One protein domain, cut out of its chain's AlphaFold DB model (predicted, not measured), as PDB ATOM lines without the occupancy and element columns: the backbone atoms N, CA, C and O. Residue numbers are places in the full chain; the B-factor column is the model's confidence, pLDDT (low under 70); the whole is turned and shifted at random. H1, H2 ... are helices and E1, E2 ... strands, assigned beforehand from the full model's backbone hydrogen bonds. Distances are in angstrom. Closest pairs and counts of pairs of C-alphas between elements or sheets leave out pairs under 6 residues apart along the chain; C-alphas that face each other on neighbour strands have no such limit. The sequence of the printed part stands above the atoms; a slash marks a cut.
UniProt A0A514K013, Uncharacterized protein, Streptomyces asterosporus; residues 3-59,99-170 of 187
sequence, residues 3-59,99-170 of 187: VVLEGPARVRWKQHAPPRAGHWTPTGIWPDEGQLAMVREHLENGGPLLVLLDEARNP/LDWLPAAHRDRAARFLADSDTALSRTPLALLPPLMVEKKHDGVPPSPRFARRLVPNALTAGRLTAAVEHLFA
ATOM      1  N   VAL A   3      -6.650 -32.464   8.335       93.12
ATOM      2  CA  VAL A   3      -6.909 -31.561   7.213       93.12
ATOM      3  C   VAL A   3      -7.612 -30.331   7.759       93.12
ATOM      4  O   VAL A   3      -8.646 -30.457   8.412       93.12
ATOM      5  N   VAL A   4      -7.055 -29.158   7.486       94.06
ATOM      6  CA  VAL A   4      -7.585 -27.874   7.954       94.06
ATOM      7  C   VAL A   4      -7.994 -27.034   6.755       94.06
ATOM      8  O   VAL A   4      -7.237 -26.925   5.791       94.06
ATOM      9  N   LEU A   5      -9.187 -26.445   6.819       93.56
ATOM     10  CA  LEU A   5      -9.651 -25.439   5.867       93.56
ATOM     11  C   LEU A   5      -9.346 -24.057   6.448       93.56
ATOM     12  O   LEU A   5      -9.933 -23.676   7.459       93.56
ATOM     13  N   GLU A   6      -8.428 -23.325   5.829       94.81
ATOM     14  CA  GLU A   6      -8.132 -21.944   6.209       94.81
ATOM     15  C   GLU A   6      -9.087 -20.980   5.494       94.81
ATOM     16  O   GLU A   6      -9.378 -21.147   4.308       94.81
ATOM     17  N   GLY A   7      -9.539 -19.950   6.212       92.69
ATOM     18  CA  GLY A   7     -10.517 -18.977   5.726       92.69
ATOM     19  C   GLY A   7     -11.864 -19.096   6.448       92.69
ATOM     20  O   GLY A   7     -11.901 -19.594   7.577       92.69
ATOM     21  N   PRO A   8     -12.975 -18.655   5.827       92.94
ATOM     22  CA  PRO A   8     -14.287 -18.531   6.471       92.94
ATOM     23  C   PRO A   8     -14.796 -19.784   7.187       92.94
ATOM     24  O   PRO A   8     -15.480 -19.677   8.203       92.94
ATOM     25  N   ALA A   9     -14.398 -20.973   6.726       92.44
ATOM     26  CA  ALA A   9     -14.715 -22.249   7.366       92.44
ATOM     27  C   ALA A   9     -14.217 -22.371   8.824       92.44
ATOM     28  O   ALA A   9     -14.678 -23.251   9.551       92.44
ATOM     29  N   ARG A  10     -13.294 -21.505   9.268       94.50
ATOM     30  CA  ARG A  10     -12.844 -21.439  10.667       94.50
ATOM     31  C   ARG A  10     -13.874 -20.803  11.599       94.50
ATOM     32  O   ARG A  10     -13.798 -21.037  12.805       94.50
ATOM     33  N   VAL A  11     -14.812 -20.001  11.093       94.00
ATOM     34  CA  VAL A  11     -15.841 -19.387  11.941       94.00
ATOM     35  C   VAL A  11     -16.843 -20.451  12.372       94.00
ATOM     36  O   VAL A  11     -17.424 -21.163  11.552       94.00
ATOM     37  N   ARG A  12     -17.049 -20.565  13.684       93.31
ATOM     38  CA  ARG A  12     -18.001 -21.502  14.279       93.31
ATOM     39  C   ARG A  12     -19.348 -20.829  14.436       93.31
ATOM     40  O   ARG A  12     -19.464 -19.834  15.148       93.31
ATOM     41  N   TRP A  13     -20.374 -21.425  13.852       92.38
ATOM     42  CA  TRP A  13     -21.734 -20.907  13.888       92.38
ATOM     43  C   TRP A  13     -22.619 -21.768  14.780       92.38
ATOM     44  O   TRP A  13     -22.499 -22.996  14.797       92.38
ATOM     45  N   LYS A  14     -23.526 -21.129  15.517       90.50
ATOM     46  CA  LYS A  14     -24.550 -21.812  16.309       90.50
ATOM     47  C   LYS A  14     -25.924 -21.296  15.926       90.50
ATOM     48  O   LYS A  14     -26.141 -20.092  15.855       90.50
ATOM     49  N   GLN A  15     -26.849 -22.223  15.720       87.06
ATOM     50  CA  GLN A  15     -28.254 -21.908  15.511       87.06
ATOM     51  C   GLN A  15     -28.969 -21.795  16.864       87.06
ATOM     52  O   GLN A  15     -28.804 -22.659  17.734       87.06
ATOM     53  N   HIS A  16     -29.777 -20.751  17.047       77.12
ATOM     54  CA  HIS A  16     -30.595 -20.586  18.252       77.12
ATOM     55  C   HIS A  16     -31.940 -21.327  18.151       77.12
ATOM     56  O   HIS A  16     -32.548 -21.417  17.084       77.12
ATOM     57  N   ALA A  17     -32.421 -21.847  19.287       68.38
ATOM     58  CA  ALA A  17     -33.742 -22.463  19.421       68.38
ATOM     59  C   ALA A  17     -34.734 -21.496  20.109       68.38
ATOM     60  O   ALA A  17     -34.324 -20.804  21.043       68.38
ATOM     61  N   PRO A  18     -36.031 -21.472  19.725       63.69
ATOM     62  CA  PRO A  18     -36.665 -22.323  18.718       63.69
ATOM     63  C   PRO A  18     -36.311 -21.902  17.275       63.69
ATOM     64  O   PRO A  18     -36.182 -20.712  17.002       63.69
ATOM     65  N   PRO A  19     -36.231 -22.853  16.324       60.59
ATOM     66  CA  PRO A  19     -35.731 -22.638  14.955       60.59
ATOM     67  C   PRO A  19     -36.620 -21.754  14.061       60.59
ATOM     68  O   PRO A  19     -36.401 -21.678  12.855       60.59
ATOM     69  N   ARG A  20     -37.629 -21.073  14.620       53.12
ATOM     70  CA  ARG A  20     -38.654 -20.333  13.867       53.12
ATOM     71  C   ARG A  20     -38.138 -19.104  13.117       53.12
ATOM     72  O   ARG A  20     -38.910 -18.540  12.355       53.12
ATOM     73  N   ALA A  21     -36.878 -18.718  13.291       59.53
ATOM     74  CA  ALA A  21     -36.330 -17.548  12.615       59.53
ATOM     75  C   ALA A  21     -34.932 -17.746  12.003       59.53
ATOM     76  O   ALA A  21     -34.328 -16.782  11.562       59.53
ATOM     77  N   GLY A  22     -34.410 -18.982  11.936       62.91
ATOM     78  CA  GLY A  22     -33.186 -19.264  11.168       62.91
ATOM     79  C   GLY A  22     -31.929 -18.491  11.596       62.91
ATOM     80  O   GLY A  22     -30.959 -18.496  10.851       62.91
ATOM     81  N   HIS A  23     -31.929 -17.847  12.767       76.44
ATOM     82  CA  HIS A  23     -30.815 -17.018  13.209       76.44
ATOM     83  C   HIS A  23     -29.614 -17.883  13.589       76.44
ATOM     84  O   HIS A  23     -29.670 -18.697  14.524       76.44
ATOM     85  N   TRP A  24     -28.533 -17.681  12.849       86.88
ATOM     86  CA  TRP A  24     -27.208 -18.161  13.185       86.88
ATOM     87  C   TRP A  24     -26.457 -17.043  13.886       86.88
ATOM     88  O   TRP A  24     -26.630 -15.874  13.577       86.88
ATOM     89  N   THR A  25     -25.632 -17.396  14.857       88.56
ATOM     90  CA  THR A  25     -24.712 -16.445  15.478       88.56
ATOM     91  C   THR A  25     -23.318 -17.032  15.442       88.56
ATOM     92  O   THR A  25     -23.159 -18.229  15.743       88.56
ATOM     93  N   PRO A  26     -22.297 -16.234  15.115       91.62
ATOM     94  CA  PRO A  26     -20.937 -16.702  15.202       91.62
ATOM     95  C   PRO A  26     -20.544 -16.790  16.685       91.62
ATOM     96  O   PRO A  26     -20.889 -15.949  17.510       91.62
ATOM     97  N   THR A  27     -19.860 -17.868  17.051       92.50
ATOM     98  CA  THR A  27     -19.580 -18.236  18.453       92.50
ATOM     99  C   THR A  27     -18.097 -18.279  18.782       92.50
ATOM    100  O   THR A  27     -17.726 -18.350  19.952       92.50
ATOM    101  N   GLY A  28     -17.238 -18.238  17.767       92.94
ATOM    102  CA  GLY A  28     -15.794 -18.236  17.925       92.94
ATOM    103  C   GLY A  28     -15.091 -18.636  16.636       92.94
ATOM    104  O   GLY A  28     -15.730 -19.003  15.650       92.94
ATOM    105  N   ILE A  29     -13.766 -18.630  16.679       94.19
ATOM    106  CA  ILE A  29     -12.902 -19.047  15.575       94.19
ATOM    107  C   ILE A  29     -12.212 -20.352  15.970       94.19
ATOM    108  O   ILE A  29     -11.826 -20.539  17.122       94.19
ATOM    109  N   TRP A  30     -12.116 -21.286  15.031       94.88
ATOM    110  CA  TRP A  30     -11.243 -22.448  15.146       94.88
ATOM    111  C   TRP A  30      -9.790 -22.036  14.840       94.88
ATOM    112  O   TRP A  30      -9.583 -21.269  13.899       94.88
ATOM    113  N   PRO A  31      -8.771 -22.572  15.524       95.38
ATOM    114  CA  PRO A  31      -8.885 -23.450  16.683       95.38
ATOM    115  C   PRO A  31      -9.133 -22.654  17.972       95.38
ATOM    116  O   PRO A  31      -8.599 -21.563  18.141       95.38
ATOM    117  N   ASP A  32      -9.891 -23.233  18.906       93.25
ATOM    118  CA  ASP A  32      -9.823 -22.809  20.312       93.25
ATOM    119  C   ASP A  32      -8.562 -23.354  21.010       93.25
ATOM    120  O   ASP A  32      -7.769 -24.076  20.408       93.25
ATOM    121  N   GLU A  33      -8.352 -23.013  22.285       92.81
ATOM    122  CA  GLU A  33      -7.146 -23.399  23.037       92.81
ATOM    123  C   GLU A  33      -6.898 -24.918  23.046       92.81
ATOM    124  O   GLU A  33      -5.765 -25.365  22.852       92.81
ATOM    125  N   GLY A  34      -7.954 -25.721  23.221       95.25
ATOM    126  CA  GLY A  34      -7.846 -27.181  23.244       95.25
ATOM    127  C   GLY A  34      -7.524 -27.754  21.865       95.25
ATOM    128  O   GLY A  34      -6.662 -28.624  21.722       95.25
ATOM    129  N   GLN A  35      -8.171 -27.228  20.826       95.56
ATOM    130  CA  GLN A  35      -7.896 -27.605  19.440       95.56
ATOM    131  C   GLN A  35      -6.490 -27.175  19.001       95.56
ATOM    132  O   GLN A  35      -5.816 -27.911  18.282       95.56
ATOM    133  N   LEU A  36      -6.015 -26.020  19.465       96.19
ATOM    134  CA  LEU A  36      -4.675 -25.522  19.183       96.19
ATOM    135  C   LEU A  36      -3.612 -26.407  19.836       96.19
ATOM    136  O   LEU A  36      -2.618 -26.733  19.188       96.19
ATOM    137  N   ALA A  37      -3.828 -26.835  21.084       95.56
ATOM    138  CA  ALA A  37      -2.949 -27.790  21.757       95.56
ATOM    139  C   ALA A  37      -2.868 -29.120  20.989       95.56
ATOM    140  O   ALA A  37      -1.768 -29.596  20.720       95.56
ATOM    141  N   MET A  38      -4.009 -29.655  20.539       95.38
ATOM    142  CA  MET A  38      -4.065 -30.872  19.717       95.38
ATOM    143  C   MET A  38      -3.285 -30.723  18.403       95.38
ATOM    144  O   MET A  38      -2.554 -31.625  17.999       95.38
ATOM    145  N   VAL A  39      -3.428 -29.584  17.719       95.31
ATOM    146  CA  VAL A  39      -2.702 -29.312  16.470       95.31
ATOM    147  C   VAL A  39      -1.197 -29.208  16.714       95.31
ATOM    148  O   VAL A  39      -0.418 -29.732  15.913       95.31
ATOM    149  N   ARG A  40      -0.779 -28.560  17.807       94.19
ATOM    150  CA  ARG A  40       0.635 -28.451  18.193       94.19
ATOM    151  C   ARG A  40       1.233 -29.816  18.496       94.19
ATOM    152  O   ARG A  40       2.221 -30.172  17.868       94.19
ATOM    153  N   GLU A  41       0.584 -30.601  19.351       94.56
ATOM    154  CA  GLU A  41       1.008 -31.967  19.672       94.56
ATOM    155  C   GLU A  41       1.097 -32.835  18.407       94.56
ATOM    156  O   GLU A  41       2.069 -33.563  18.198       94.56
ATOM    157  N   HIS A  42       0.112 -32.730  17.510       93.56
ATOM    158  CA  HIS A  42       0.126 -33.455  16.240       93.56
ATOM    159  C   HIS A  42       1.326 -33.069  15.365       93.56
ATOM    160  O   HIS A  42       1.944 -33.946  14.764       93.56
ATOM    161  N   LEU A  43       1.683 -31.784  15.298       91.94
ATOM    162  CA  LEU A  43       2.853 -31.311  14.550       91.94
ATOM    163  C   LEU A  43       4.179 -31.714  15.205       91.94
ATOM    164  O   LEU A  43       5.091 -32.142  14.497       91.94
ATOM    165  N   GLU A  44       4.282 -31.612  16.529       91.31
ATOM    166  CA  GLU A  44       5.466 -32.002  17.306       91.31
ATOM    167  C   GLU A  44       5.771 -33.497  17.158       91.31
ATOM    168  O   GLU A  44       6.928 -33.882  16.992       91.31
ATOM    169  N   ASN A  45       4.733 -34.332  17.090       90.50
ATOM    170  CA  ASN A  45       4.849 -35.768  16.823       90.50
ATOM    171  C   ASN A  45       5.098 -36.108  15.337       90.50
ATOM    172  O   ASN A  45       5.057 -37.278  14.951       90.50
ATOM    173  N   GLY A  46       5.330 -35.110  14.474       89.38
ATOM    174  CA  GLY A  46       5.576 -35.309  13.042       89.38
ATOM    175  C   GLY A  46       4.341 -35.753  12.251       89.38
ATOM    176  O   GLY A  46       4.459 -36.273  11.139       89.38
ATOM    177  N   GLY A  47       3.147 -35.557  12.810       91.44
ATOM    178  CA  GLY A  47       1.887 -35.971  12.222       91.44
ATOM    179  C   GLY A  47       1.593 -35.276  10.880       91.44
ATOM    180  O   GLY A  47       1.816 -34.068  10.733       91.44
ATOM    181  N   PRO A  48       1.016 -35.988   9.890       93.12
ATOM    182  CA  PRO A  48       0.596 -35.392   8.620       93.12
ATOM    183  C   PRO A  48      -0.501 -34.338   8.806       93.12
ATOM    184  O   PRO A  48      -1.599 -34.675   9.271       93.12
ATOM    185  N   LEU A  49      -0.214 -33.084   8.452       94.88
ATOM    186  CA  LEU A  49      -1.168 -31.972   8.452       94.88
ATOM    187  C   LEU A  49      -1.207 -31.315   7.067       94.88
ATOM    188  O   LEU A  49      -0.226 -30.708   6.638       94.88
ATOM    189  N   LEU A  50      -2.347 -31.409   6.383       95.50
ATOM    190  CA  LEU A  50      -2.611 -30.672   5.147       95.50
ATOM    191  C   LEU A  50      -3.484 -29.452   5.452       95.50
ATOM    192  O   LEU A  50      -4.548 -29.584   6.051       95.50
ATOM    193  N   VAL A  51      -3.062 -28.275   5.006       96.56
ATOM    194  CA  VAL A  51      -3.821 -27.030   5.149       96.56
ATOM    195  C   VAL A  51      -4.272 -26.569   3.766       96.56
ATOM    196  O   VAL A  51      -3.443 -26.318   2.886       96.56
ATOM    197  N   LEU A  52      -5.584 -26.484   3.571       95.50
ATOM    198  CA  LEU A  52      -6.214 -25.994   2.350       95.50
ATOM    199  C   LEU A  52      -6.428 -24.485   2.460       95.50
ATOM    200  O   LEU A  52      -7.056 -24.021   3.407       95.50
ATOM    201  N   LEU A  53      -5.899 -23.730   1.498       95.75
ATOM    202  CA  LEU A  53      -5.848 -22.265   1.527       95.75
ATOM    203  C   LEU A  53      -6.799 -21.599   0.521       95.75
ATOM    204  O   LEU A  53      -6.576 -20.461   0.118       95.75
ATOM    205  N   ASP A  54      -7.829 -22.316   0.082       88.62
ATOM    206  CA  ASP A  54      -8.697 -21.927  -1.039       88.62
ATOM    207  C   ASP A  54      -9.338 -20.556  -0.844       88.62
ATOM    208  O   ASP A  54      -9.388 -19.751  -1.772       88.62
ATOM    209  N   GLU A  55      -9.779 -20.305   0.387       86.06
ATOM    210  CA  GLU A  55     -10.494 -19.102   0.805       86.06
ATOM    211  C   GLU A  55      -9.735 -18.370   1.915       86.06
ATOM    212  O   GLU A  55     -10.293 -17.525   2.608       86.06
ATOM    213  N   ALA A  56      -8.446 -18.667   2.097       85.00
ATOM    214  CA  ALA A  56      -7.672 -18.186   3.241       85.00
ATOM    215  C   ALA A  56      -7.553 -16.654   3.324       85.00
ATOM    216  O   ALA A  56      -7.162 -16.118   4.357       85.00
ATOM    217  N   ARG A  57      -7.856 -15.946   2.229       84.19
ATOM    218  CA  ARG A  57      -7.877 -14.477   2.153       84.19
ATOM    219  C   ARG A  57      -9.274 -13.904   1.922       84.19
ATOM    220  O   ARG A  57      -9.401 -12.683   1.824       84.19
ATOM    221  N   ASN A  58     -10.292 -14.754   1.811       89.56
ATOM    222  CA  ASN A  58     -11.655 -14.302   1.592       89.56
ATOM    223  C   ASN A  58     -12.193 -13.702   2.893       89.56
ATOM    224  O   ASN A  58     -11.968 -14.274   3.967       89.56
ATOM    225  N   PRO A  59     -12.901 -12.566   2.819       90.25
ATOM    226  CA  PRO A  59     -13.653 -12.092   3.959       90.25
ATOM    227  C   PRO A  59     -14.768 -13.086   4.305       90.25
ATOM    228  O   PRO A  59     -15.255 -13.842   3.463       90.25
ATOM    229  N   LEU A  99      -3.618 -17.750   9.186       95.38
ATOM    230  CA  LEU A  99      -2.869 -18.855   9.806       95.38
ATOM    231  C   LEU A  99      -2.240 -18.505  11.165       95.38
ATOM    232  O   LEU A  99      -1.191 -19.036  11.519       95.38
ATOM    233  N   ASP A 100      -2.852 -17.606  11.926       93.38
ATOM    234  CA  ASP A 100      -2.411 -17.129  13.243       93.38
ATOM    235  C   ASP A 100      -2.161 -18.238  14.274       93.38
ATOM    236  O   ASP A 100      -1.328 -18.086  15.168       93.38
ATOM    237  N   TRP A 101      -2.814 -19.383  14.097       94.81
ATOM    238  CA  TRP A 101      -2.620 -20.593  14.888       94.81
ATOM    239  C   TRP A 101      -1.318 -21.358  14.576       94.81
ATOM    240  O   TRP A 101      -0.932 -22.247  15.341       94.81
ATOM    241  N   LEU A 102      -0.615 -21.026  13.485       94.62
ATOM    242  CA  LEU A 102       0.675 -21.610  13.112       94.62
ATOM    243  C   LEU A 102       1.869 -20.706  13.480       94.62
ATOM    244  O   LEU A 102       1.787 -19.478  13.400       94.62
ATOM    245  N   PRO A 103       3.045 -21.301  13.769       92.19
ATOM    246  CA  PRO A 103       4.306 -20.570  13.872       92.19
ATOM    247  C   PRO A 103       4.611 -19.699  12.643       92.19
ATOM    248  O   PRO A 103       4.335 -20.085  11.505       92.19
ATOM    249  N   ALA A 104       5.265 -18.553  12.862       92.56
ATOM    250  CA  ALA A 104       5.569 -17.557  11.824       92.56
ATOM    251  C   ALA A 104       6.216 -18.146  10.559       92.56
ATOM    252  O   ALA A 104       5.728 -17.901   9.460       92.56
ATOM    253  N   ALA A 105       7.212 -19.021  10.711       91.44
ATOM    254  CA  ALA A 105       7.887 -19.649   9.576       91.44
ATOM    255  C   ALA A 105       6.934 -20.442   8.655       91.44
ATOM    256  O   ALA A 105       7.111 -20.458   7.435       91.44
ATOM    257  N   HIS A 106       5.903 -21.086   9.215       93.88
ATOM    258  CA  HIS A 106       4.889 -21.788   8.429       93.88
ATOM    259  C   HIS A 106       3.935 -20.815   7.737       93.88
ATOM    260  O   HIS A 106       3.579 -21.053   6.583       93.88
ATOM    261  N   ARG A 107       3.580 -19.701   8.392       94.81
ATOM    262  CA  ARG A 107       2.766 -18.633   7.788       94.81
ATOM    263  C   ARG A 107       3.468 -18.009   6.582       94.81
ATOM    264  O   ARG A 107       2.865 -17.902   5.518       94.81
ATOM    265  N   ASP A 108       4.759 -17.708   6.701       94.25
ATOM    266  CA  ASP A 108       5.561 -17.150   5.603       94.25
ATOM    267  C   ASP A 108       5.679 -18.128   4.429       94.25
ATOM    268  O   ASP A 108       5.660 -17.751   3.254       94.25
ATOM    269  N   ARG A 109       5.796 -19.424   4.734       94.56
ATOM    270  CA  ARG A 109       5.830 -20.484   3.724       94.56
ATOM    271  C   ARG A 109       4.482 -20.623   3.004       94.56
ATOM    272  O   ARG A 109       4.463 -20.677   1.777       94.56
ATOM    273  N   ALA A 110       3.371 -20.586   3.737       95.75
ATOM    274  CA  ALA A 110       2.026 -20.581   3.166       95.75
ATOM    275  C   ALA A 110       1.762 -19.345   2.295       95.75
ATOM    276  O   ALA A 110       1.200 -19.461   1.206       95.75
ATOM    277  N   ALA A 111       2.199 -18.166   2.749       95.88
ATOM    278  CA  ALA A 111       2.047 -16.915   2.014       95.88
ATOM    279  C   ALA A 111       2.791 -16.948   0.671       95.88
ATOM    280  O   ALA A 111       2.225 -16.537  -0.345       95.88
ATOM    281  N   ARG A 112       4.019 -17.490   0.650       95.44
ATOM    282  CA  ARG A 112       4.776 -17.722  -0.591       95.44
ATOM    283  C   ARG A 112       4.062 -18.701  -1.517       95.44
ATOM    284  O   ARG A 112       3.843 -18.373  -2.677       95.44
ATOM    285  N   PHE A 113       3.615 -19.847  -0.998       96.38
ATOM    286  CA  PHE A 113       2.863 -20.822  -1.793       96.38
ATOM    287  C   PHE A 113       1.585 -20.227  -2.411       96.38
ATOM    288  O   PHE A 113       1.275 -20.512  -3.570       96.38
ATOM    289  N   LEU A 114       0.851 -19.387  -1.673       95.31
ATOM    290  CA  LEU A 114      -0.316 -18.686  -2.212       95.31
ATOM    291  C   LEU A 114       0.062 -17.736  -3.349       95.31
ATOM    292  O   LEU A 114      -0.562 -17.804  -4.404       95.31
ATOM    293  N   ALA A 115       1.102 -16.918  -3.172       95.31
ATOM    294  CA  ALA A 115       1.574 -16.003  -4.213       95.31
ATOM    295  C   ALA A 115       2.039 -16.748  -5.482       95.31
ATOM    296  O   ALA A 115       1.719 -16.341  -6.603       95.31
ATOM    297  N   ASP A 116       2.735 -17.875  -5.314       95.00
ATOM    298  CA  ASP A 116       3.145 -18.744  -6.421       95.00
ATOM    299  C   ASP A 116       1.926 -19.356  -7.128       95.00
ATOM    300  O   ASP A 116       1.873 -19.415  -8.360       95.00
ATOM    301  N   SER A 117       0.917 -19.773  -6.359       94.81
ATOM    302  CA  SER A 117      -0.329 -20.333  -6.891       94.81
ATOM    303  C   SER A 117      -1.146 -19.287  -7.654       94.81
ATOM    304  O   SER A 117      -1.632 -19.579  -8.744       94.81
ATOM    305  N   ASP A 118      -1.257 -18.063  -7.132       94.38
ATOM    306  CA  ASP A 118      -1.898 -16.931  -7.818       94.38
ATOM    307  C   ASP A 118      -1.175 -16.607  -9.133       94.38
ATOM    308  O   ASP A 118      -1.798 -16.415 -10.183       94.38
ATOM    309  N   THR A 119       0.159 -16.626  -9.112       94.69
ATOM    310  CA  THR A 119       0.976 -16.427 -10.314       94.69
ATOM    311  C   THR A 119       0.725 -17.527 -11.348       94.69
ATOM    312  O   THR A 119       0.600 -17.227 -12.535       94.69
ATOM    313  N   ALA A 120       0.607 -18.789 -10.931       93.25
ATOM    314  CA  ALA A 120       0.299 -19.892 -11.839       93.25
ATOM    315  C   ALA A 120      -1.103 -19.757 -12.458       93.25
ATOM    316  O   ALA A 120      -1.251 -19.917 -13.672       93.25
ATOM    317  N   LEU A 121      -2.102 -19.408 -11.641       92.44
ATOM    318  CA  LEU A 121      -3.493 -19.215 -12.065       92.44
ATOM    319  C   LEU A 121      -3.663 -18.029 -13.016       92.44
ATOM    320  O   LEU A 121      -4.448 -18.109 -13.955       92.44
ATOM    321  N   SER A 122      -2.905 -16.946 -12.825       94.38
ATOM    322  CA  SER A 122      -2.956 -15.791 -13.736       94.38
ATOM    323  C   SER A 122      -2.373 -16.078 -15.127       94.38
ATOM    324  O   SER A 122      -2.695 -15.378 -16.083       94.38
ATOM    325  N   ARG A 123      -1.516 -17.100 -15.254       95.19
ATOM    326  CA  ARG A 123      -0.793 -17.426 -16.499       95.19
ATOM    327  C   ARG A 123      -1.310 -18.670 -17.209       95.19
ATOM    328  O   ARG A 123      -1.004 -18.861 -18.382       95.19
ATOM    329  N   THR A 124      -2.049 -19.524 -16.506       93.50
ATOM    330  CA  THR A 124      -2.472 -20.831 -17.010       93.50
ATOM    331  C   THR A 124      -3.988 -20.957 -16.913       93.50
ATOM    332  O   THR A 124      -4.529 -20.829 -15.815       93.50
ATOM    333  N   PRO A 125      -4.691 -21.248 -18.023       92.19
ATOM    334  CA  PRO A 125      -6.120 -21.529 -17.980       92.19
ATOM    335  C   PRO A 125      -6.451 -22.652 -16.991       92.19
ATOM    336  O   PRO A 125      -5.786 -23.690 -16.980       92.19
ATOM    337  N   LEU A 126      -7.526 -22.476 -16.218       89.62
ATOM    338  CA  LEU A 126      -7.950 -23.409 -15.167       89.62
ATOM    339  C   LEU A 126      -8.092 -24.860 -15.661       89.62
ATOM    340  O   LEU A 126      -7.748 -25.789 -14.940       89.62
ATOM    341  N   ALA A 127      -8.541 -25.052 -16.907       89.88
ATOM    342  CA  ALA A 127      -8.724 -26.369 -17.522       89.88
ATOM    343  C   ALA A 127      -7.424 -27.179 -17.694       89.88
ATOM    344  O   ALA A 127      -7.485 -28.390 -17.887       89.88
ATOM    345  N   LEU A 128      -6.257 -26.526 -17.644       92.94
ATOM    346  CA  LEU A 128      -4.945 -27.169 -17.771       92.94
ATOM    347  C   LEU A 128      -4.267 -27.415 -16.418       92.94
ATOM    348  O   LEU A 128      -3.171 -27.974 -16.373       92.94
ATOM    349  N   LEU A 129      -4.884 -26.981 -15.320       91.12
ATOM    350  CA  LEU A 129      -4.324 -27.116 -13.982       91.12
ATOM    351  C   LEU A 129      -4.911 -28.336 -13.258       91.12
ATOM    352  O   LEU A 129      -6.078 -28.682 -13.459       91.12
ATOM    353  N   PRO A 130      -4.126 -28.998 -12.388       91.56
ATOM    354  CA  PRO A 130      -4.647 -30.084 -11.571       91.56
ATOM    355  C   PRO A 130      -5.714 -29.557 -10.594       91.56
ATOM    356  O   PRO A 130      -5.590 -28.440 -10.097       91.56
ATOM    357  N   PRO A 131      -6.725 -30.365 -10.222       91.69
ATOM    358  CA  PRO A 131      -7.795 -29.926  -9.318       91.69
ATOM    359  C   PRO A 131      -7.299 -29.548  -7.910       91.69
ATOM    360  O   PRO A 131      -7.991 -28.824  -7.192       91.69
ATOM    361  N   LEU A 132      -6.112 -30.028  -7.521       92.94
ATOM    362  CA  LEU A 132      -5.411 -29.682  -6.288       92.94
ATOM    363  C   LEU A 132      -3.988 -29.234  -6.628       92.94
ATOM    364  O   LEU A 132      -3.178 -30.036  -7.096       92.94
ATOM    365  N   MET A 133      -3.665 -27.977  -6.350       94.50
ATOM    366  CA  MET A 133      -2.281 -27.514  -6.308       94.50
ATOM    367  C   MET A 133      -1.718 -27.772  -4.917       94.50
ATOM    368  O   MET A 133      -2.366 -27.452  -3.926       94.50
ATOM    369  N   VAL A 134      -0.513 -28.322  -4.833       94.69
ATOM    370  CA  VAL A 134       0.151 -28.604  -3.556       94.69
ATOM    371  C   VAL A 134       1.525 -27.956  -3.555       94.69
ATOM    372  O   VAL A 134       2.220 -27.941  -4.573       94.69
ATOM    373  N   GLU A 135       1.921 -27.438  -2.399       94.50
ATOM    374  CA  GLU A 135       3.271 -26.967  -2.130       94.50
ATOM    375  C   GLU A 135       4.298 -28.026  -2.551       94.50
ATOM    376  O   GLU A 135       4.142 -29.215  -2.253       94.50
ATOM    377  N   LYS A 136       5.366 -27.616  -3.239       87.75
ATOM    378  CA  LYS A 136       6.451 -28.524  -3.637       87.75
ATOM    379  C   LYS A 136       7.281 -28.944  -2.417       87.75
ATOM    380  O   LYS A 136       7.476 -28.159  -1.492       87.75
ATOM    381  N   LYS A 137       7.789 -30.189  -2.403       83.69
ATOM    382  CA  LYS A 137       8.786 -30.592  -1.391       83.69
ATOM    383  C   LYS A 137      10.069 -29.792  -1.651       83.69
ATOM    384  O   LYS A 137      10.466 -29.666  -2.804       83.69
ATOM    385  N   HIS A 138      10.685 -29.282  -0.592       78.75
ATOM    386  CA  HIS A 138      11.994 -28.640  -0.644       78.75
ATOM    387  C   HIS A 138      12.892 -29.297   0.395       78.75
ATOM    388  O   HIS A 138      12.441 -29.576   1.510       78.75
ATOM    389  N   ASP A 139      14.149 -29.530   0.031       77.31
ATOM    390  CA  ASP A 139      15.130 -30.091   0.951       77.31
ATOM    391  C   ASP A 139      15.372 -29.127   2.121       77.31
ATOM    392  O   ASP A 139      15.368 -27.905   1.960       77.31
ATOM    393  N   GLY A 140      15.529 -29.679   3.326       76.62
ATOM    394  CA  GLY A 140      15.723 -28.898   4.552       76.62
ATOM    395  C   GLY A 140      14.455 -28.252   5.129       76.62
ATOM    396  O   GLY A 140      14.532 -27.595   6.165       76.62
ATOM    397  N   VAL A 141      13.285 -28.450   4.513       79.81
ATOM    398  CA  VAL A 141      11.997 -27.976   5.041       79.81
ATOM    399  C   VAL A 141      11.245 -29.130   5.720       79.81
ATOM    400  O   VAL A 141      11.175 -30.219   5.144       79.81
ATOM    401  N   PRO A 142      10.630 -28.917   6.905       82.50
ATOM    402  CA  PRO A 142       9.837 -29.950   7.560       82.50
ATOM    403  C   PRO A 142       8.733 -30.498   6.641       82.50
ATOM    404  O   PRO A 142       8.062 -29.709   5.962       82.50
ATOM    405  N   PRO A 143       8.497 -31.822   6.637       85.12
ATOM    406  CA  PRO A 143       7.508 -32.450   5.764       85.12
ATOM    407  C   PRO A 143       6.062 -32.085   6.123       85.12
ATOM    408  O   PRO A 143       5.191 -32.242   5.274       85.12
ATOM    409  N   SER A 144       5.808 -31.594   7.340       90.25
ATOM    410  CA  SER A 144       4.502 -31.163   7.851       90.25
ATOM    411  C   SER A 144       4.614 -29.770   8.500       90.25
ATOM    412  O   SER A 144       5.669 -29.465   9.061       90.25
ATOM    413  N   PRO A 145       3.582 -28.905   8.422       94.19
ATOM    414  CA  PRO A 145       2.394 -29.043   7.578       94.19
ATOM    415  C   PRO A 145       2.732 -28.965   6.085       94.19
ATOM    416  O   PRO A 145       3.851 -28.615   5.710       94.19
ATOM    417  N   ARG A 146       1.757 -29.262   5.229       95.25
ATOM    418  CA  ARG A 146       1.795 -29.008   3.782       95.25
ATOM    419  C   ARG A 146       0.661 -28.079   3.401       95.25
ATOM    420  O   ARG A 146      -0.440 -28.220   3.929       95.25
ATOM    421  N   PHE A 147       0.921 -27.175   2.468       96.62
ATOM    422  CA  PHE A 147      -0.095 -26.253   1.964       96.62
ATOM    423  C   PHE A 147      -0.631 -26.713   0.614       96.62
ATOM    424  O   PHE A 147       0.118 -27.216  -0.226       96.62
ATOM    425  N   ALA A 148      -1.931 -26.554   0.407       95.81
ATOM    426  CA  ALA A 148      -2.561 -26.848  -0.866       95.81
ATOM    427  C   ALA A 148      -3.715 -25.889  -1.161       95.81
ATOM    428  O   ALA A 148      -4.213 -25.193  -0.278       95.81
ATOM    429  N   ARG A 149      -4.120 -25.852  -2.429       94.12
ATOM    430  CA  ARG A 149      -5.234 -25.052  -2.930       94.12
ATOM    431  C   ARG A 149      -6.075 -25.885  -3.887       94.12
ATOM    432  O   ARG A 149      -5.569 -26.397  -4.889       94.12
ATOM    433  N   ARG A 150      -7.357 -26.023  -3.579       92.06
ATOM    434  CA  ARG A 150      -8.379 -26.594  -4.453       92.06
ATOM    435  C   ARG A 150      -8.719 -25.569  -5.522       92.06
ATOM    436  O   ARG A 150      -9.048 -24.427  -5.218       92.06
ATOM    437  N   LEU A 151      -8.621 -25.989  -6.774       89.62
ATOM    438  CA  LEU A 151      -8.909 -25.132  -7.923       89.62
ATOM    439  C   LEU A 151     -10.318 -25.341  -8.472       89.62
ATOM    440  O   LEU A 151     -10.897 -24.435  -9.062       89.62
ATOM    441  N   VAL A 152     -10.865 -26.541  -8.281       84.00
ATOM    442  CA  VAL A 152     -12.191 -26.915  -8.768       84.00
ATOM    443  C   VAL A 152     -13.057 -27.318  -7.575       84.00
ATOM    444  O   VAL A 152     -12.729 -28.302  -6.895       84.00
ATOM    445  N   PRO A 153     -14.162 -26.600  -7.309       73.94
ATOM    446  CA  PRO A 153     -15.119 -26.985  -6.280       73.94
ATOM    447  C   PRO A 153     -15.608 -28.421  -6.501       73.94
ATOM    448  O   PRO A 153     -15.840 -28.842  -7.632       73.94
ATOM    449  N   ASN A 154     -15.762 -29.190  -5.424       74.00
ATOM    450  CA  ASN A 154     -16.290 -30.564  -5.433       74.00
ATOM    451  C   ASN A 154     -15.471 -31.628  -6.196       74.00
ATOM    452  O   ASN A 154     -15.839 -32.802  -6.173       74.00
ATOM    453  N   ALA A 155     -14.335 -31.287  -6.816       77.81
ATOM    454  CA  ALA A 155     -13.487 -32.278  -7.491       77.81
ATOM    455  C   ALA A 155     -12.823 -33.269  -6.510       77.81
ATOM    456  O   ALA A 155     -12.514 -34.415  -6.867       77.81
ATOM    457  N   LEU A 156     -12.629 -32.835  -5.263       83.81
ATOM    458  CA  LEU A 156     -12.010 -33.605  -4.190       83.81
ATOM    459  C   LEU A 156     -13.053 -33.951  -3.131       83.81
ATOM    460  O   LEU A 156     -13.327 -33.169  -2.223       83.81
ATOM    461  N   THR A 157     -13.626 -35.145  -3.252       86.62
ATOM    462  CA  THR A 157     -14.401 -35.752  -2.168       86.62
ATOM    463  C   THR A 157     -13.496 -36.024  -0.964       86.62
ATOM    464  O   THR A 157     -12.276 -36.121  -1.111       86.62
ATOM    465  N   ALA A 158     -14.081 -36.216   0.221       85.06
ATOM    466  CA  ALA A 158     -13.320 -36.549   1.428       85.06
ATOM    467  C   ALA A 158     -12.379 -37.751   1.211       85.06
ATOM    468  O   ALA A 158     -11.199 -37.668   1.530       85.06
ATOM    469  N   GLY A 159     -12.859 -38.822   0.566       85.81
ATOM    470  CA  GLY A 159     -12.031 -39.995   0.253       85.81
ATOM    471  C   GLY A 159     -10.857 -39.696  -0.688       85.81
ATOM    472  O   GLY A 159      -9.755 -40.194  -0.470       85.81
ATOM    473  N   ARG A 160     -11.050 -38.837  -1.700       88.56
ATOM    474  CA  ARG A 160      -9.955 -38.405  -2.591       88.56
ATOM    475  C   ARG A 160      -8.931 -37.546  -1.860       88.56
ATOM    476  O   ARG A 160      -7.741 -37.658  -2.133       88.56
ATOM    477  N   LEU A 161      -9.388 -36.703  -0.937       88.44
ATOM    478  CA  LEU A 161      -8.506 -35.870  -0.130       88.44
ATOM    479  C   LEU A 161      -7.679 -36.719   0.842       88.44
ATOM    480  O   LEU A 161      -6.477 -36.501   0.939       88.44
ATOM    481  N   THR A 162      -8.279 -37.733   1.471       89.75
ATOM    482  CA  THR A 162      -7.552 -38.718   2.289       89.75
ATOM    483  C   THR A 162      -6.443 -39.397   1.491       89.75
ATOM    484  O   THR A 162      -5.287 -39.346   1.904       89.75
ATOM    485  N   ALA A 163      -6.759 -39.935   0.309       89.25
ATOM    486  CA  ALA A 163      -5.762 -40.578  -0.549       89.25
ATOM    487  C   ALA A 163      -4.642 -39.609  -0.981       89.25
ATOM    488  O   ALA A 163      -3.471 -39.985  -1.036       89.25
ATOM    489  N   ALA A 164      -4.978 -38.342  -1.251       89.50
ATOM    490  CA  ALA A 164      -3.983 -37.318  -1.561       89.50
ATOM    491  C   ALA A 164      -3.042 -37.061  -0.375       89.50
ATOM    492  O   ALA A 164      -1.835 -36.956  -0.572       89.50
ATOM    493  N   VAL A 165      -3.558 -36.993   0.855       91.00
ATOM    494  CA  VAL A 165      -2.716 -36.816   2.045       91.00
ATOM    495  C   VAL A 165      -1.820 -38.038   2.264       91.00
ATOM    496  O   VAL A 165      -0.617 -37.874   2.453       91.00
ATOM    497  N   GLU A 166      -2.348 -39.257   2.158       91.50
ATOM    498  CA  GLU A 166      -1.532 -40.478   2.246       91.50
ATOM    499  C   GLU A 166      -0.380 -40.462   1.234       91.50
ATOM    500  O   GLU A 166       0.769 -40.710   1.595       91.50
ATOM    501  N   HIS A 167      -0.660 -40.080  -0.015       89.62
ATOM    502  CA  HIS A 167       0.356 -39.942  -1.055       89.62
ATOM    503  C   HIS A 167       1.395 -38.852  -0.733       89.62
ATOM    504  O   HIS A 167       2.600 -39.081  -0.841       89.62
ATOM    505  N   LEU A 168       0.953 -37.663  -0.310       90.25
ATOM    506  CA  LEU A 168       1.841 -36.524  -0.040       90.25
ATOM    507  C   LEU A 168       2.824 -36.792   1.104       90.25
ATOM    508  O   LEU A 168       3.968 -36.314   1.061       90.25
ATOM    509  N   PHE A 169       2.385 -37.551   2.105       90.06
ATOM    510  CA  PHE A 169       3.147 -37.837   3.318       90.06
ATOM    511  C   PHE A 169       3.751 -39.247   3.354       90.06
ATOM    512  O   PHE A 169       4.430 -39.573   4.325       90.06
ATOM    513  N   ALA A 170       3.581 -40.058   2.305       85.62
ATOM    514  CA  ALA A 170       4.249 -41.350   2.195       85.62
ATOM    515  C   ALA A 170       5.780 -41.191   2.281       85.62
ATOM    516  O   ALA A 170       6.391 -40.373   1.583       85.62
TER     517      ALA A 170
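Overview. This is residues 3 to 59 and 99 to 170 of the 187 residues of an uncharacterized protein of Streptomyces asterosporus (UniProt A0A514K013). A small twisted sheet of four strands, E1, E4, E6 and E5, has helix H2 slantwise over one face and helix H3 on the other, with H1 at the end of the sheet where E4 begins. A separate hairpin, E2 and E3, reaches away from this body like an arm; its tip, residues 17 to 22, stands free, and the longest axis runs from there to the link between E5 and E6. The printed part has 129 residues, with three named helices and six named strands in the order E1 E2 E3 H1 E4 H2 E5 E6 H3, and its class is mixed, helices and strands. The larger sheet is mixed, in the order E1 E4 E6 E5; the smaller is antiparallel. The whole is only just compact, close to loose, with a radius of gyration of the C-alphas of 16.5 A and spans of 53 by 38 by 27 A.

Arrangement. E1, residues 3 to 5, is an edge strand, parallel to E4, residues 49 to 52, with N 4 and O 50 at 2.9 A. E4 is parallel to E6, residues 146 to 150, with N 51 and O 146 at 2.8 A. E6 forms a hairpin with the other edge strand, E5, residues 132 to 134, where N 149 and O 133 are 2.8 A apart. The pairing is staggered: E6 pairs with E4 over residues 146 to 148 and with E5 over 148 to 150. E2, residues 11 to 15, and E3, residues 24 to 29, form a hairpin, with N 12 and O 28 at 2.8 A. H1, residues 33 to 44, is only just not on the larger sheet, with 4 pairs of C-alphas within 10 A; its closest C-alpha to E4 is that of Leu 43, 7.3 A from that of Leu 49. H2, residues 104 to 123, and H3, residues 158 to 169, are on opposite faces of that sheet, three layers with the sheet between helices. H2 has a height of 9.5 A over the sheet and lies over E6 and E5, only just slantwise to the strands, at 33 degrees to E6 on the local plane; the closest C-alphas of H2 and E6 are those of Ala 110 and Phe 147, 6.2 A. H3, at a height of 7.5 A, lies over none of the strands, but only just, with 2 of its C-alphas falling on E4 and 2 on E6; the closest C-alphas of H3 and E4 are those of Val 165 and Leu 50, 6.9 A. H2 and H3 are apart. In H1, H2 and H3 every O i to N i+4 pair is within hydrogen-bond range.

Along the chain. E1 begins at C-alpha 3, (-6.909, -31.561, 7.213). E2 measures 13.2 A from first to last C-alpha, E3 14.5 A and H1 16.3 A. H2, the longest helix, measures 29.0 A from C-alpha 104 at (5.569, -17.557, 11.824). E6 measures 13.3 A, and H3 16.6 A, ending at C-alpha 169, (3.147, -37.837, 3.318).

Size, cuts and confidence. The C-alphas farthest apart are those of Arg 20 and Asp 139, 56.2 A. Residues 60 to 98 are not printed, and C-alphas 59 and 99 are 14.0 A apart across the cut. The link from E5 to E6 is long, with 11 residues. Mean pLDDT of the printed part is 89.6; residues 17 to 22 are under 70.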